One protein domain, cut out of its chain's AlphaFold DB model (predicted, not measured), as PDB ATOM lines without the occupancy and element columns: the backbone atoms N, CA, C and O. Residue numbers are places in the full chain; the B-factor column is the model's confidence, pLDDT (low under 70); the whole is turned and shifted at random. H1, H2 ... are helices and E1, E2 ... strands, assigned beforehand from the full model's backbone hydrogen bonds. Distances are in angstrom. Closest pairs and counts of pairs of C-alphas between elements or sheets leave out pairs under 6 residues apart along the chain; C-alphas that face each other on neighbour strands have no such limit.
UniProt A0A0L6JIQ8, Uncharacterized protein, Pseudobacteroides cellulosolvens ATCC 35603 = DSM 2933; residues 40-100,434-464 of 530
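AT A GLANCE: This is residues 40 to 100 and 434 to 464 of the 530 residues of an uncharacterized protein of Pseudobacteroides cellulosolvens ATCC 35603 = DSM 2933 (UniProt A0A0L6JIQ8). A small, strongly twisted sheet of five strands has one long helix, H3, running slantwise over one face and a short helix, H1, on the opposite face, beside the strands. The far end of H3, residues 457 to 464, sticks out from the body as an arm, and the little helix H2 makes a corner at its other end. The printed part has 92 residues, with five named strands and then three named helices, E1 E2 E3 E4 E5 H1 H2 H3; the sheet order is E4 E3 E2 E1 E5, mixed, and the class is mixed, helices and strands. The whole is compact, with a radius of gyration of the C-alphas of 13.1 A and spans of 41 by 32 by 24 A.

IN THESE COORDINATES: E1 is residues 46 to 48, 6.6 A long, beginning at C-alpha 46 (27.166, -9.798, -5.783). E2, residues 51 to 57, is the longest strand at 18.5 A. E3, residues 60 to 63, and E4, residues 67 to 70, are 10.3 A each. E5 is residues 84 to 86, 6.7 A. H1, residues 89 to 96, is 10.5 A, H2, residues 434 to 437, is 5.0 A, and H3, residues 439 to 464, is 38.8 A, ending at C-alpha 464 (10.483, -27.327, -25.815).

HOW THE PARTS SIT: E1 to E4 form a meander, each strand the antiparallel neighbour of the one before, in three hairpins. N 48 and O 51 are 2.9 A apart between E1 and E2, N 62 and O 54 2.7 A between E3 and E2, and N 69 and O 61 2.8 A between E4 and E3, within hydrogen-bond range. E5 is parallel to E1, with N 86 and O 47 at 2.8 A. With helices on both faces of the sheet there are three layers. H3 is on the sheet at a height of 8.1 A, over E3 and E2, at 38 degrees to E2 on the local plane; its closest C-alphas to E2 are those of Leu 445 and Pro 52, 5.6 A. H1 is on the opposite face, height 5.3 A, over none of the strands; H1 and H3 are apart. H2 is not on the sheet and only just touches H3, only at the corner, with 3 pairs of C-alphas within 8 A, the closest those of Thr 435 and Ser 442, 6.5 A. In H1 every O i to N i+4 pair is within hydrogen-bond range, in H3 21 of 22; H2 is too short for such a pair.

THE WHOLE: The C-alphas farthest apart, those of Glu 436 and Ala 464, are 42.5 A apart. Residues 101 to 433 are not printed, and C-alphas 100 and 434 are 26.4 A apart across the cut. The link E4 to E5 is long, 13 residues. The model's pLDDT is under 70 at residues 40 to 44 and 79.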
ATOM      1  N   LYS A  40      39.722  -8.287 -18.529       44.09
ATOM      2  CA  LYS A  40      38.637  -7.801 -17.704       44.09
ATOM      3  C   LYS A  40      38.245  -9.007 -16.865       44.09
ATOM      4  O   LYS A  40      37.345  -9.767 -17.220       44.09
ATOM      5  N   ILE A  41      38.957  -9.191 -15.756       46.50
ATOM      6  CA  ILE A  41      38.430  -9.793 -14.549       46.50
ATOM      7  C   ILE A  41      37.210  -8.926 -14.257       46.50
ATOM      8  O   ILE A  41      37.290  -7.914 -13.569       46.50
ATOM      9  N   VAL A  42      36.088  -9.252 -14.903       47.31
ATOM     10  CA  VAL A  42      34.784  -8.718 -14.559       47.31
ATOM     11  C   VAL A  42      34.561  -9.336 -13.200       47.31
ATOM     12  O   VAL A  42      34.094 -10.473 -13.102       47.31
ATOM     13  N   GLN A  43      35.049  -8.665 -12.155       51.19
ATOM     14  CA  GLN A  43      34.765  -9.061 -10.793       51.19
ATOM     15  C   GLN A  43      33.245  -9.223 -10.765       51.19
ATOM     16  O   GLN A  43      32.497  -8.326 -11.154       51.19
ATOM     17  N   ARG A  44      32.790 -10.426 -10.439       59.84
ATOM     18  CA  ARG A  44      31.370 -10.687 -10.259       59.84
ATOM     19  C   ARG A  44      31.079 -10.372  -8.817       59.84
ATOM     20  O   ARG A  44      31.751 -10.867  -7.916       59.84
ATOM     21  N   LYS A  45      30.158  -9.441  -8.643       77.19
ATOM     22  CA  LYS A  45      30.229  -8.469  -7.557       77.19
ATOM     23  C   LYS A  45      29.061  -8.522  -6.609       77.19
ATOM     24  O   LYS A  45      28.963  -7.706  -5.711       77.19
ATOM     25  N   VAL A  46      28.201  -9.514  -6.763       88.62
ATOM     26  CA  VAL A  46      27.166  -9.798  -5.783       88.62
ATOM     27  C   VAL A  46      27.454 -11.150  -5.164       88.62
ATOM     28  O   VAL A  46      27.658 -12.146  -5.862       88.62
ATOM     29  N   ILE A  47      27.490 -11.149  -3.838       91.44
ATOM     30  CA  ILE A  47      27.660 -12.327  -2.999       91.44
ATOM     31  C   ILE A  47      26.421 -12.433  -2.118       91.44
ATOM     32  O   ILE A  47      26.075 -11.473  -1.432       91.44
ATOM     33  N   ILE A  48      25.764 -13.588  -2.135       92.44
ATOM     34  CA  ILE A  48      24.581 -13.884  -1.320       92.44
ATOM     35  C   ILE A  48      24.884 -15.138  -0.505       92.44
ATOM     36  O   ILE A  48      25.204 -16.167  -1.093       92.44
ATOM     37  N   GLU A  49      24.802 -15.064   0.827       91.69
ATOM     38  CA  GLU A  49      25.152 -16.194   1.717       91.69
ATOM     39  C   GLU A  49      26.557 -16.752   1.426       91.69
ATOM     40  O   GLU A  49      26.762 -17.960   1.320       91.69
ATOM     41  N   ASP A  50      27.516 -15.844   1.214       89.19
ATOM     42  CA  ASP A  50      28.902 -16.144   0.823       89.19
ATOM     43  C   ASP A  50      29.048 -16.923  -0.500       89.19
ATOM     44  O   ASP A  50      30.132 -17.397  -0.836       89.19
ATOM     45  N   LYS A  51      27.980 -16.996  -1.305       89.94
ATOM     46  CA  LYS A  51      27.999 -17.598  -2.638       89.94
ATOM     47  C   LYS A  51      27.974 -16.532  -3.729       89.94
ATOM     48  O   LYS A  51      27.193 -15.581  -3.642       89.94
ATOM     49  N   PRO A  52      28.782 -16.694  -4.784       90.31
ATOM     50  CA  PRO A  52      28.735 -15.804  -5.929       90.31
ATOM     51  C   PRO A  52      27.421 -15.938  -6.702       90.31
ATOM     52  O   PRO A  52      26.821 -17.011  -6.776       90.31
ATOM     53  N   VAL A  53      27.015 -14.843  -7.338       89.00
ATOM     54  CA  VAL A  53      25.879 -14.801  -8.264       89.00
ATOM     55  C   VAL A  53      26.359 -14.972  -9.715       89.00
ATOM     56  O   VAL A  53      27.348 -14.362 -10.129       89.00
ATOM     57  N   ALA A  54      25.651 -15.783 -10.510       86.69
ATOM     58  CA  ALA A  54      25.884 -15.973 -11.944       86.69
ATOM     59  C   ALA A  54      24.707 -15.440 -12.774       86.69
ATOM     60  O   ALA A  54      23.563 -15.813 -12.550       86.69
ATOM     61  N   PHE A  55      24.966 -14.593 -13.764       80.06
ATOM     62  CA  PHE A  55      23.903 -13.945 -14.537       80.06
ATOM     63  C   PHE A  55      23.243 -14.850 -15.558       80.06
ATOM     64  O   PHE A  55      23.922 -15.672 -16.180       80.06
ATOM     65  N   ILE A  56      21.954 -14.597 -15.776       85.06
ATOM     66  CA  ILE A  56      21.175 -15.132 -16.891       85.06
ATOM     67  C   ILE A  56      20.911 -14.010 -17.904       85.06
ATOM     68  O   ILE A  56      21.275 -14.155 -19.068       85.06
ATOM     69  N   ASP A  57      20.334 -12.892 -17.451       85.69
ATOM     70  CA  ASP A  57      20.027 -11.699 -18.252       85.69
ATOM     71  C   ASP A  57      19.944 -10.435 -17.364       85.69
ATOM     72  O   ASP A  57      20.248 -10.487 -16.171       85.69
ATOM     73  N   ASP A  58      19.529  -9.296 -17.931       85.19
ATOM     74  CA  ASP A  58      19.444  -8.006 -17.225       85.19
ATOM     75  C   ASP A  58      18.488  -8.006 -16.017       85.19
ATOM     76  O   ASP A  58      18.624  -7.175 -15.117       85.19
ATOM     77  N   ASN A  59      17.520  -8.925 -15.982       88.38
ATOM     78  CA  ASN A  59      16.490  -9.032 -14.947       88.38
ATOM     79  C   ASN A  59      16.641 -10.277 -14.066       88.38
ATOM     80  O   ASN A  59      15.920 -10.411 -13.071       88.38
ATOM     81  N   LYS A  60      17.542 -11.197 -14.422       89.62
ATOM     82  CA  LYS A  60      17.643 -12.509 -13.788       89.62
ATOM     83  C   LYS A  60      19.077 -12.929 -13.544       89.62
ATOM     84  O   LYS A  60      19.949 -12.867 -14.413       89.62
ATOM     85  N   ALA A  61      19.285 -13.502 -12.370       89.31
ATOM     86  CA  ALA A  61      20.525 -14.171 -12.031       89.31
ATOM     87  C   ALA A  61      20.260 -15.505 -11.328       89.31
ATOM     88  O   ALA A  61      19.126 -15.845 -11.005       89.31
ATOM     89  N   PHE A  62      21.316 -16.274 -11.116       89.94
ATOM     90  CA  PHE A  62      21.306 -17.597 -10.521       89.94
ATOM     91  C   PHE A  62      22.294 -17.658  -9.358       89.94
ATOM     92  O   PHE A  62      23.422 -17.173  -9.463       89.94
ATOM     93  N   VAL A  63      21.888 -18.302  -8.267       90.38
ATOM     94  CA  VAL A  63      22.729 -18.531  -7.085       90.38
ATOM     95  C   VAL A  63      22.664 -19.995  -6.696       90.38
ATOM     96  O   VAL A  63      21.581 -20.578  -6.586       90.38
ATOM     97  N   GLU A  64      23.822 -20.604  -6.446       86.44
ATOM     98  CA  GLU A  64      23.886 -22.012  -6.066       86.44
ATOM     99  C   GLU A  64      23.055 -22.296  -4.795       86.44
ATOM    100  O   GLU A  64      23.347 -21.830  -3.692       86.44
ATOM    101  N   GLY A  65      22.022 -23.127  -4.937       87.00
ATOM    102  CA  GLY A  65      21.131 -23.535  -3.844       87.00
ATOM    103  C   GLY A  65      19.914 -22.628  -3.630       87.00
ATOM    104  O   GLY A  65      18.917 -23.122  -3.116       87.00
ATOM    105  N   ALA A  66      19.949 -21.367  -4.073       87.00
ATOM    106  CA  ALA A  66      18.784 -20.471  -4.045       87.00
ATOM    107  C   ALA A  66      18.052 -20.378  -5.402       87.00
ATOM    108  O   ALA A  66      16.900 -19.946  -5.450       87.00
ATOM    109  N   GLY A  67      18.693 -20.824  -6.490       90.12
ATOM    110  CA  GLY A  67      18.109 -20.869  -7.831       90.12
ATOM    111  C   GLY A  67      18.087 -19.504  -8.517       90.12
ATOM    112  O   GLY A  67      18.983 -18.686  -8.313       90.12
ATOM    113  N   GLU A  68      17.072 -19.279  -9.350       91.62
ATOM    114  CA  GLU A  68      16.850 -18.006 -10.042       91.62
ATOM    115  C   GLU A  68      16.415 -16.903  -9.058       91.62
ATOM    116  O   GLU A  68      15.603 -17.135  -8.152       91.62
ATOM    117  N   ILE A  69      16.955 -15.698  -9.233       90.94
ATOM    118  CA  ILE A  69      16.655 -14.491  -8.450       90.94
ATOM    119  C   ILE A  69      16.365 -13.313  -9.387       90.94
ATOM    120  O   ILE A  69      16.931 -13.247 -10.484       90.94
ATOM    121  N   SER A  70      15.509 -12.383  -8.954       90.75
ATOM    122  CA  SER A  70      15.228 -11.156  -9.718       90.75
ATOM    123  C   SER A  70      16.260 -10.073  -9.421       90.75
ATOM    124  O   SER A  70      16.505  -9.757  -8.259       90.75
ATOM    125  N   THR A  71      16.818  -9.455 -10.458       86.50
ATOM    126  CA  THR A  71      17.709  -8.287 -10.327       86.50
ATOM    127  C   THR A  71      16.956  -6.961 -10.454       86.50
ATOM    128  O   THR A  71      17.550  -5.913 -10.223       86.50
ATOM    129  N   ASN A  72      15.670  -6.979 -10.839       87.94
ATOM    130  CA  ASN A  72      14.831  -5.787 -11.039       87.94
ATOM    131  C   ASN A  72      15.509  -4.683 -11.884       87.94
ATOM    132  O   ASN A  72      15.372  -3.496 -11.595       87.94
ATOM    133  N   GLY A  73      16.274  -5.071 -12.910       82.00
ATOM    134  CA  GLY A  73      16.986  -4.138 -13.784       82.00
ATOM    135  C   GLY A  73      18.258  -3.521 -13.187       82.00
ATOM    136  O   GLY A  73      18.890  -2.708 -13.856       82.00
ATOM    137  N   LYS A  74      18.685  -3.919 -11.979       84.06
ATOM    138  CA  LYS A  74      19.971  -3.524 -11.372       84.06
ATOM    139  C   LYS A  74      21.139  -4.392 -11.861       84.06
ATOM    140  O   LYS A  74      21.991  -4.811 -11.079       84.06
ATOM    141  N   ALA A  75      21.163  -4.732 -13.151       75.31
ATOM    142  CA  ALA A  75      22.270  -5.487 -13.747       75.31
ATOM    143  C   ALA A  75      23.604  -4.721 -13.649       75.31
ATOM    144  O   ALA A  75      24.674  -5.324 -13.543       75.31
ATOM    145  N   ASP A  76      23.532  -3.390 -13.618       79.56
ATOM    146  CA  ASP A  76      24.654  -2.482 -13.408       79.56
ATOM    147  C   ASP A  76      25.347  -2.708 -12.056       79.56
ATOM    148  O   ASP A  76      26.561  -2.810 -12.033       79.56
ATOM    149  N   TRP A  77      24.632  -2.926 -10.949       81.69
ATOM    150  CA  TRP A  77      25.248  -3.207  -9.631       81.69
ATOM    151  C   TRP A  77      26.066  -4.488  -9.577       81.69
ATOM    152  O   TRP A  77      26.859  -4.730  -8.668       81.69
ATOM    153  N   ILE A  78      25.793  -5.377 -10.513       70.38
ATOM    154  CA  ILE A  78      26.443  -6.669 -10.583       70.38
ATOM    155  C   ILE A  78      27.630  -6.587 -11.574       70.38
ATOM    156  O   ILE A  78      28.463  -7.497 -11.611       70.38
ATOM    157  N   THR A  79      27.740  -5.489 -12.340       68.88
ATOM    158  CA  THR A  79      28.802  -5.225 -13.329       68.88
ATOM    159  C   THR A  79      29.699  -4.015 -13.010       68.88
ATOM    160  O   THR A  79      30.845  -4.025 -13.463       68.88
ATOM    161  N   ASP A  80      29.248  -3.029 -12.220       75.94
ATOM    162  CA  ASP A  80      30.039  -1.889 -11.693       75.94
ATOM    163  C   ASP A  80      31.208  -2.368 -10.855       75.94
ATOM    164  O   ASP A  80      31.159  -3.517 -10.517       75.94
ATOM    165  N   ASP A  81      32.238  -1.598 -10.499       80.31
ATOM    166  CA  ASP A  81      33.464  -2.123  -9.856       80.31
ATOM    167  C   ASP A  81      33.424  -2.441  -8.346       80.31
ATOM    168  O   ASP A  81      34.467  -2.737  -7.761       80.31
ATOM    169  N   TYR A  82      32.242  -2.508  -7.720       88.00
ATOM    170  CA  TYR A  82      32.102  -2.760  -6.279       88.00
ATOM    171  C   TYR A  82      31.515  -4.120  -5.924       88.00
ATOM    172  O   TYR A  82      30.446  -4.490  -6.393       88.00
ATOM    173  N   VAL A  83      32.132  -4.820  -4.976       90.69
ATOM    174  CA  VAL A  83      31.573  -6.035  -4.376       90.69
ATOM    175  C   VAL A  83      30.528  -5.690  -3.311       90.69
ATOM    176  O   VAL A  83      30.771  -4.921  -2.383       90.69
ATOM    177  N   ARG A  84      29.368  -6.332  -3.411       91.69
ATOM    178  CA  ARG A  84      28.207  -6.209  -2.532       91.69
ATOM    179  C   ARG A  84      27.926  -7.537  -1.848       91.69
ATOM    180  O   ARG A  84      27.894  -8.586  -2.497       91.69
ATOM    181  N   PHE A  85      27.676  -7.486  -0.544       92.50
ATOM    182  CA  PHE A  85      27.482  -8.675   0.281       92.50
ATOM    183  C   PHE A  85      26.099  -8.692   0.928       92.50
ATOM    184  O   PHE A  85      25.794  -7.891   1.814       92.50
ATOM    185  N   TYR A  86      25.296  -9.672   0.553       93.19
ATOM    186  CA  TYR A  86      23.950  -9.861   1.066       93.19
ATOM    187  C   TYR A  86      23.893 -11.081   1.977       93.19
ATOM    188  O   TYR A  86      24.511 -12.116   1.718       93.19
ATOM    189  N   GLU A  87      23.129 -10.956   3.056       92.56
ATOM    190  CA  GLU A  87      22.919 -12.045   4.008       92.56
ATOM    191  C   GLU A  87      22.051 -13.147   3.424       92.56
ATOM    192  O   GLU A  87      22.186 -14.289   3.832       92.56
ATOM    193  N   ASN A  88      21.135 -12.805   2.520       93.19
ATOM    194  CA  ASN A  88      20.214 -13.744   1.902       93.19
ATOM    195  C   ASN A  88      19.620 -13.163   0.614       93.19
ATOM    196  O   ASN A  88      19.750 -11.973   0.315       93.19
ATOM    197  N   LYS A  89      18.942 -14.031  -0.144       93.19
ATOM    198  CA  LYS A  89      18.263 -13.675  -1.397       93.19
ATOM    199  C   LYS A  89      17.262 -12.531  -1.215       93.19
ATOM    200  O   LYS A  89      17.213 -11.636  -2.052       93.19
ATOM    201  N   GLN A  90      16.486 -12.548  -0.130       93.69
ATOM    202  CA  GLN A  90      15.436 -11.557   0.100       93.69
ATOM    203  C   GLN A  90      16.008 -10.149   0.295       93.69
ATOM    204  O   GLN A  90      15.427  -9.191  -0.208       93.69
ATOM    205  N   GLU A  91      17.137 -10.017   0.994       93.56
ATOM    206  CA  GLU A  91      17.830  -8.736   1.153       93.56
ATOM    207  C   GLU A  91      18.286  -8.190  -0.203       93.56
ATOM    208  O   GLU A  91      18.019  -7.032  -0.510       93.56
ATOM    209  N   PHE A  92      18.894  -9.026  -1.049       93.50
ATOM    210  CA  PHE A  92      19.269  -8.619  -2.403       93.50
ATOM    211  C   PHE A  92      18.055  -8.178  -3.230       93.50
ATOM    212  O   PHE A  92      18.064  -7.089  -3.798       93.50
ATOM    213  N   GLU A  93      16.991  -8.985  -3.275       92.19
ATOM    214  CA  GLU A  93      15.793  -8.674  -4.066       92.19
ATOM    215  C   GLU A  93      15.064  -7.424  -3.548       92.19
ATOM    216  O   GLU A  93      14.505  -6.663  -4.339       92.19
ATOM    217  N   ASN A  94      15.098  -7.183  -2.232       93.88
ATOM    218  CA  ASN A  94      14.615  -5.943  -1.633       93.88
ATOM    219  C   ASN A  94      15.463  -4.757  -2.081       93.88
ATOM    220  O   ASN A  94      14.903  -3.787  -2.589       93.88
ATOM    221  N   HIS A  95      16.787  -4.855  -1.952       93.50
ATOM    222  CA  HIS A  95      17.691  -3.780  -2.336       93.50
ATOM    223  C   HIS A  95      17.517  -3.429  -3.822       93.50
ATOM    224  O   HIS A  95      17.300  -2.270  -4.180       93.50
ATOM    225  N   ALA A  96      17.520  -4.452  -4.677       90.88
ATOM    226  CA  ALA A  96      17.347  -4.316  -6.114       90.88
ATOM    227  C   ALA A  96      15.968  -3.755  -6.493       90.88
ATOM    228  O   ALA A  96      15.837  -3.005  -7.456       90.88
ATOM    229  N   GLY A  97      14.932  -4.105  -5.727       92.00
ATOM    230  CA  GLY A  97      13.563  -3.606  -5.878       92.00
ATOM    231  C   GLY A  97      13.279  -2.275  -5.182       92.00
ATOM    232  O   GLY A  97      12.110  -1.988  -4.932       92.00
ATOM    233  N   GLU A  98      14.313  -1.502  -4.830       91.88
ATOM    234  CA  GLU A  98      14.204  -0.178  -4.194       91.88
ATOM    235  C   GLU A  98      13.484  -0.189  -2.835       91.88
ATOM    236  O   GLU A  98      12.901   0.803  -2.394       91.88
ATOM    237  N   LYS A  99      13.531  -1.332  -2.148       92.94
ATOM    238  CA  LYS A  99      13.028  -1.477  -0.783       92.94
ATOM    239  C   LYS A  99      14.157  -1.250   0.221       92.94
ATOM    240  O   LYS A  99      15.307  -1.579  -0.095       92.94
ATOM    241  N   PRO A 100      13.831  -0.735   1.421       91.94
ATOM    242  CA  PRO A 100      14.785  -0.599   2.513       91.94
ATOM    243  C   PRO A 100      15.531  -1.905   2.809       91.94
ATOM    244  O   PRO A 100      14.940  -2.990   2.804       91.94
ATOM    245  N   LEU A 434      38.405  -9.995  -5.227       80.62
ATOM    246  CA  LEU A 434      37.947 -11.150  -4.442       80.62
ATOM    247  C   LEU A 434      38.907 -12.333  -4.533       80.62
ATOM    248  O   LEU A 434      39.056 -13.075  -3.573       80.62
ATOM    249  N   THR A 435      39.592 -12.496  -5.663       75.75
ATOM    250  CA  THR A 435      40.587 -13.556  -5.855       75.75
ATOM    251  C   THR A 435      41.799 -13.401  -4.945       75.75
ATOM    252  O   THR A 435      42.407 -14.399  -4.570       75.75
ATOM    253  N   GLU A 436      42.151 -12.166  -4.585       73.44
ATOM    254  CA  GLU A 436      43.228 -11.888  -3.634       73.44
ATOM    255  C   GLU A 436      42.774 -12.140  -2.193       73.44
ATOM    256  O   GLU A 436      43.548 -12.627  -1.374       73.44
ATOM    257  N   GLN A 437      41.507 -11.852  -1.890       77.19
ATOM    258  CA  GLN A 437      40.925 -12.088  -0.567       77.19
ATOM    259  C   GLN A 437      40.599 -13.566  -0.315       77.19
ATOM    260  O   GLN A 437      40.671 -14.039   0.817       77.19
ATOM    261  N   ASN A 438      40.187 -14.286  -1.360       82.25
ATOM    262  CA  ASN A 438      39.658 -15.635  -1.269       82.25
ATOM    263  C   ASN A 438      39.839 -16.394  -2.599       82.25
ATOM    264  O   ASN A 438      39.019 -16.308  -3.510       82.25
ATOM    265  N   SER A 439      40.877 -17.226  -2.698       82.62
ATOM    266  CA  SER A 439      41.110 -18.063  -3.887       82.62
ATOM    267  C   SER A 439      40.039 -19.145  -4.106       82.62
ATOM    268  O   SER A 439      39.854 -19.612  -5.234       82.62
ATOM    269  N   GLN A 440      39.303 -19.533  -3.058       86.44
ATOM    270  CA  GLN A 440      38.172 -20.458  -3.161       86.44
ATOM    271  C   GLN A 440      36.989 -19.809  -3.896       86.44
ATOM    272  O   GLN A 440      36.271 -20.510  -4.609       86.44
ATOM    273  N   PHE A 441      36.861 -18.477  -3.848       85.62
ATOM    274  CA  PHE A 441      35.808 -17.736  -4.546       85.62
ATOM    275  C   PHE A 441      35.764 -18.046  -6.049       85.62
ATOM    276  O   PHE A 441      34.696 -18.323  -6.588       85.62
ATOM    277  N   SER A 442      36.915 -18.072  -6.731       83.19
ATOM    278  CA  SER A 442      36.970 -18.391  -8.167       83.19
ATOM    279  C   SER A 442      36.455 -19.796  -8.475       83.19
ATOM    280  O   SER A 442      35.810 -20.012  -9.500       83.19
ATOM    281  N   LYS A 443      36.724 -20.760  -7.587       86.81
ATOM    282  CA  LYS A 443      36.258 -22.142  -7.739       86.81
ATOM    283  C   LYS A 443      34.753 -22.239  -7.507       86.81
ATOM    284  O   LYS A 443      34.058 -22.884  -8.290       86.81
ATOM    285  N   ASP A 444      34.256 -21.573  -6.468       88.25
ATOM    286  CA  ASP A 444      32.827 -21.535  -6.140       88.25
ATOM    287  C   ASP A 444      32.025 -20.828  -7.237       88.25
ATOM    288  O   ASP A 444      30.918 -21.248  -7.587       88.25
ATOM    289  N   LEU A 445      32.613 -19.800  -7.850       85.06
ATOM    290  CA  LEU A 445      32.026 -19.115  -8.989       85.06
ATOM    291  C   LEU A 445      31.931 -20.036 -10.203       85.06
ATOM    292  O   LEU A 445      30.836 -20.201 -10.733       85.06
ATOM    293  N   ALA A 446      33.033 -20.681 -10.598       87.31
ATOM    294  CA  ALA A 446      33.029 -21.617 -11.722       87.31
ATOM    295  C   ALA A 446      31.988 -22.734 -11.526       87.31
ATOM    296  O   ALA A 446      31.249 -23.089 -12.442       87.31
ATOM    297  N   LYS A 447      31.861 -23.244 -10.296       89.50
ATOM    298  CA  LYS A 447      30.830 -24.224  -9.934       89.50
ATOM    299  C   LYS A 447      29.410 -23.661 -10.071       89.50
ATOM    300  O   LYS A 447      28.522 -24.357 -10.564       89.50
ATOM    301  N   THR A 448      29.188 -22.417  -9.654       87.81
ATOM    302  CA  THR A 448      27.888 -21.742  -9.789       87.81
ATOM    303  C   THR A 448      27.512 -21.535 -11.257       87.81
ATOM    304  O   THR A 448      26.353 -21.727 -11.615       87.81
ATOM    305  N   GLU A 449      28.475 -21.213 -12.123       88.25
ATOM    306  CA  GLU A 449      28.244 -21.083 -13.567       88.25
ATOM    307  C   GLU A 449      27.820 -22.392 -14.218       88.25
ATOM    308  O   GLU A 449      26.836 -22.413 -14.953       88.25
ATOM    309  N   VAL A 450      28.508 -23.492 -13.898       91.19
ATOM    310  CA  VAL A 450      28.131 -24.821 -14.397       91.19
ATOM    311  C   VAL A 450      26.684 -25.137 -14.012       91.19
ATOM    312  O   VAL A 450      25.887 -25.535 -14.860       91.19
ATOM    313  N   LYS A 451      26.304 -24.873 -12.757       91.50
ATOM    314  CA  LYS A 451      24.930 -25.088 -12.280       91.50
ATOM    315  C   LYS A 451      23.902 -24.183 -12.949       91.50
ATOM    316  O   LYS A 451      22.782 -24.624 -13.209       91.50
ATOM    317  N   ARG A 452      24.258 -22.930 -13.236       92.00
ATOM    318  CA  ARG A 452      23.410 -22.029 -14.023       92.00
ATOM    319  C   ARG A 452      23.180 -22.608 -15.420       92.00
ATOM    320  O   ARG A 452      22.042 -22.639 -15.877       92.00
ATOM    321  N   ASP A 453      24.226 -23.073 -16.092       91.94
ATOM    322  CA  ASP A 453      24.118 -23.590 -17.460       91.94
ATOM    323  C   ASP A 453      23.277 -24.876 -17.510       91.94
ATOM    324  O   ASP A 453      22.439 -25.046 -18.402       91.94
ATOM    325  N   GLU A 454      23.421 -25.748 -16.507       92.19
ATOM    326  CA  GLU A 454      22.544 -26.907 -16.300       92.19
ATOM    327  C   GLU A 454      21.078 -26.490 -16.108       92.19
ATOM    328  O   GLU A 454      20.187 -27.055 -16.751       92.19
ATOM    329  N   TYR A 455      20.825 -25.476 -15.273       90.75
ATOM    330  CA  TYR A 455      19.489 -24.919 -15.054       90.75
ATOM    331  C   TYR A 455      18.879 -24.376 -16.354       90.75
ATOM    332  O   TYR A 455      17.749 -24.732 -16.696       90.75
ATOM    333  N   LEU A 456      19.630 -23.576 -17.115       90.38
ATOM    334  CA  LEU A 456      19.162 -23.007 -18.381       90.38
ATOM    335  C   LEU A 456      18.855 -24.095 -19.412       90.38
ATOM    336  O   LEU A 456      17.825 -24.040 -20.085       90.38
ATOM    337  N   LYS A 457      19.696 -25.131 -19.495       94.19
ATOM    338  CA  LYS A 457      19.454 -26.279 -20.374       94.19
ATOM    339  C   LYS A 457      18.174 -27.027 -19.996       94.19
ATOM    340  O   LYS A 457      17.391 -27.367 -20.884       94.19
ATOM    341  N   ALA A 458      17.936 -27.260 -18.705       91.94
ATOM    342  CA  ALA A 458      16.714 -27.905 -18.227       91.94
ATOM    343  C   ALA A 458      15.466 -27.047 -18.507       91.94
ATOM    344  O   ALA A 458      14.455 -27.564 -18.987       91.94
ATOM    345  N   ALA A 459      15.550 -25.733 -18.282       88.12
ATOM    346  CA  ALA A 459      14.469 -24.795 -18.579       88.12
ATOM    347  C   ALA A 459      14.113 -24.783 -20.078       88.12
ATOM    348  O   ALA A 459      12.934 -24.850 -20.432       88.12
ATOM    349  N   LEU A 460      15.117 -24.788 -20.962       90.56
ATOM    350  CA  LEU A 460      14.919 -24.873 -22.413       90.56
ATOM    351  C   LEU A 460      14.279 -26.201 -22.841       90.56
ATOM    352  O   LEU A 460      13.392 -26.207 -23.694       90.56
ATOM    353  N   GLN A 461      14.677 -27.326 -22.238       92.25
ATOM    354  CA  GLN A 461      14.062 -28.630 -22.513       92.25
ATOM    355  C   GLN A 461      12.589 -28.673 -22.093       92.25
ATOM    356  O   GLN A 461      11.753 -29.163 -22.853       92.25
ATOM    357  N   LEU A 462      12.253 -28.125 -20.921       88.75
ATOM    358  CA  LEU A 462      10.869 -28.018 -20.456       88.75
ATOM    359  C   LEU A 462      10.035 -27.108 -21.365       88.75
ATOM    360  O   LEU A 462       8.910 -27.462 -21.718       88.75
ATOM    361  N   ALA A 463      10.591 -25.971 -21.794       84.88
ATOM    362  CA  ALA A 463       9.933 -25.077 -22.745       84.88
ATOM    363  C   ALA A 463       9.671 -25.775 -24.090       84.88
ATOM    364  O   ALA A 463       8.564 -25.691 -24.627       84.88
ATOM    365  N   ALA A 464      10.646 -26.535 -24.600       86.19
ATOM    366  CA  ALA A 464      10.483 -27.327 -25.815       86.19
ATOM    367  C   ALA A 464       9.386 -28.395 -25.652       86.19
ATOM    368  O   ALA A 464       8.499 -28.491 -26.498       86.19
TER     369      ALA A 464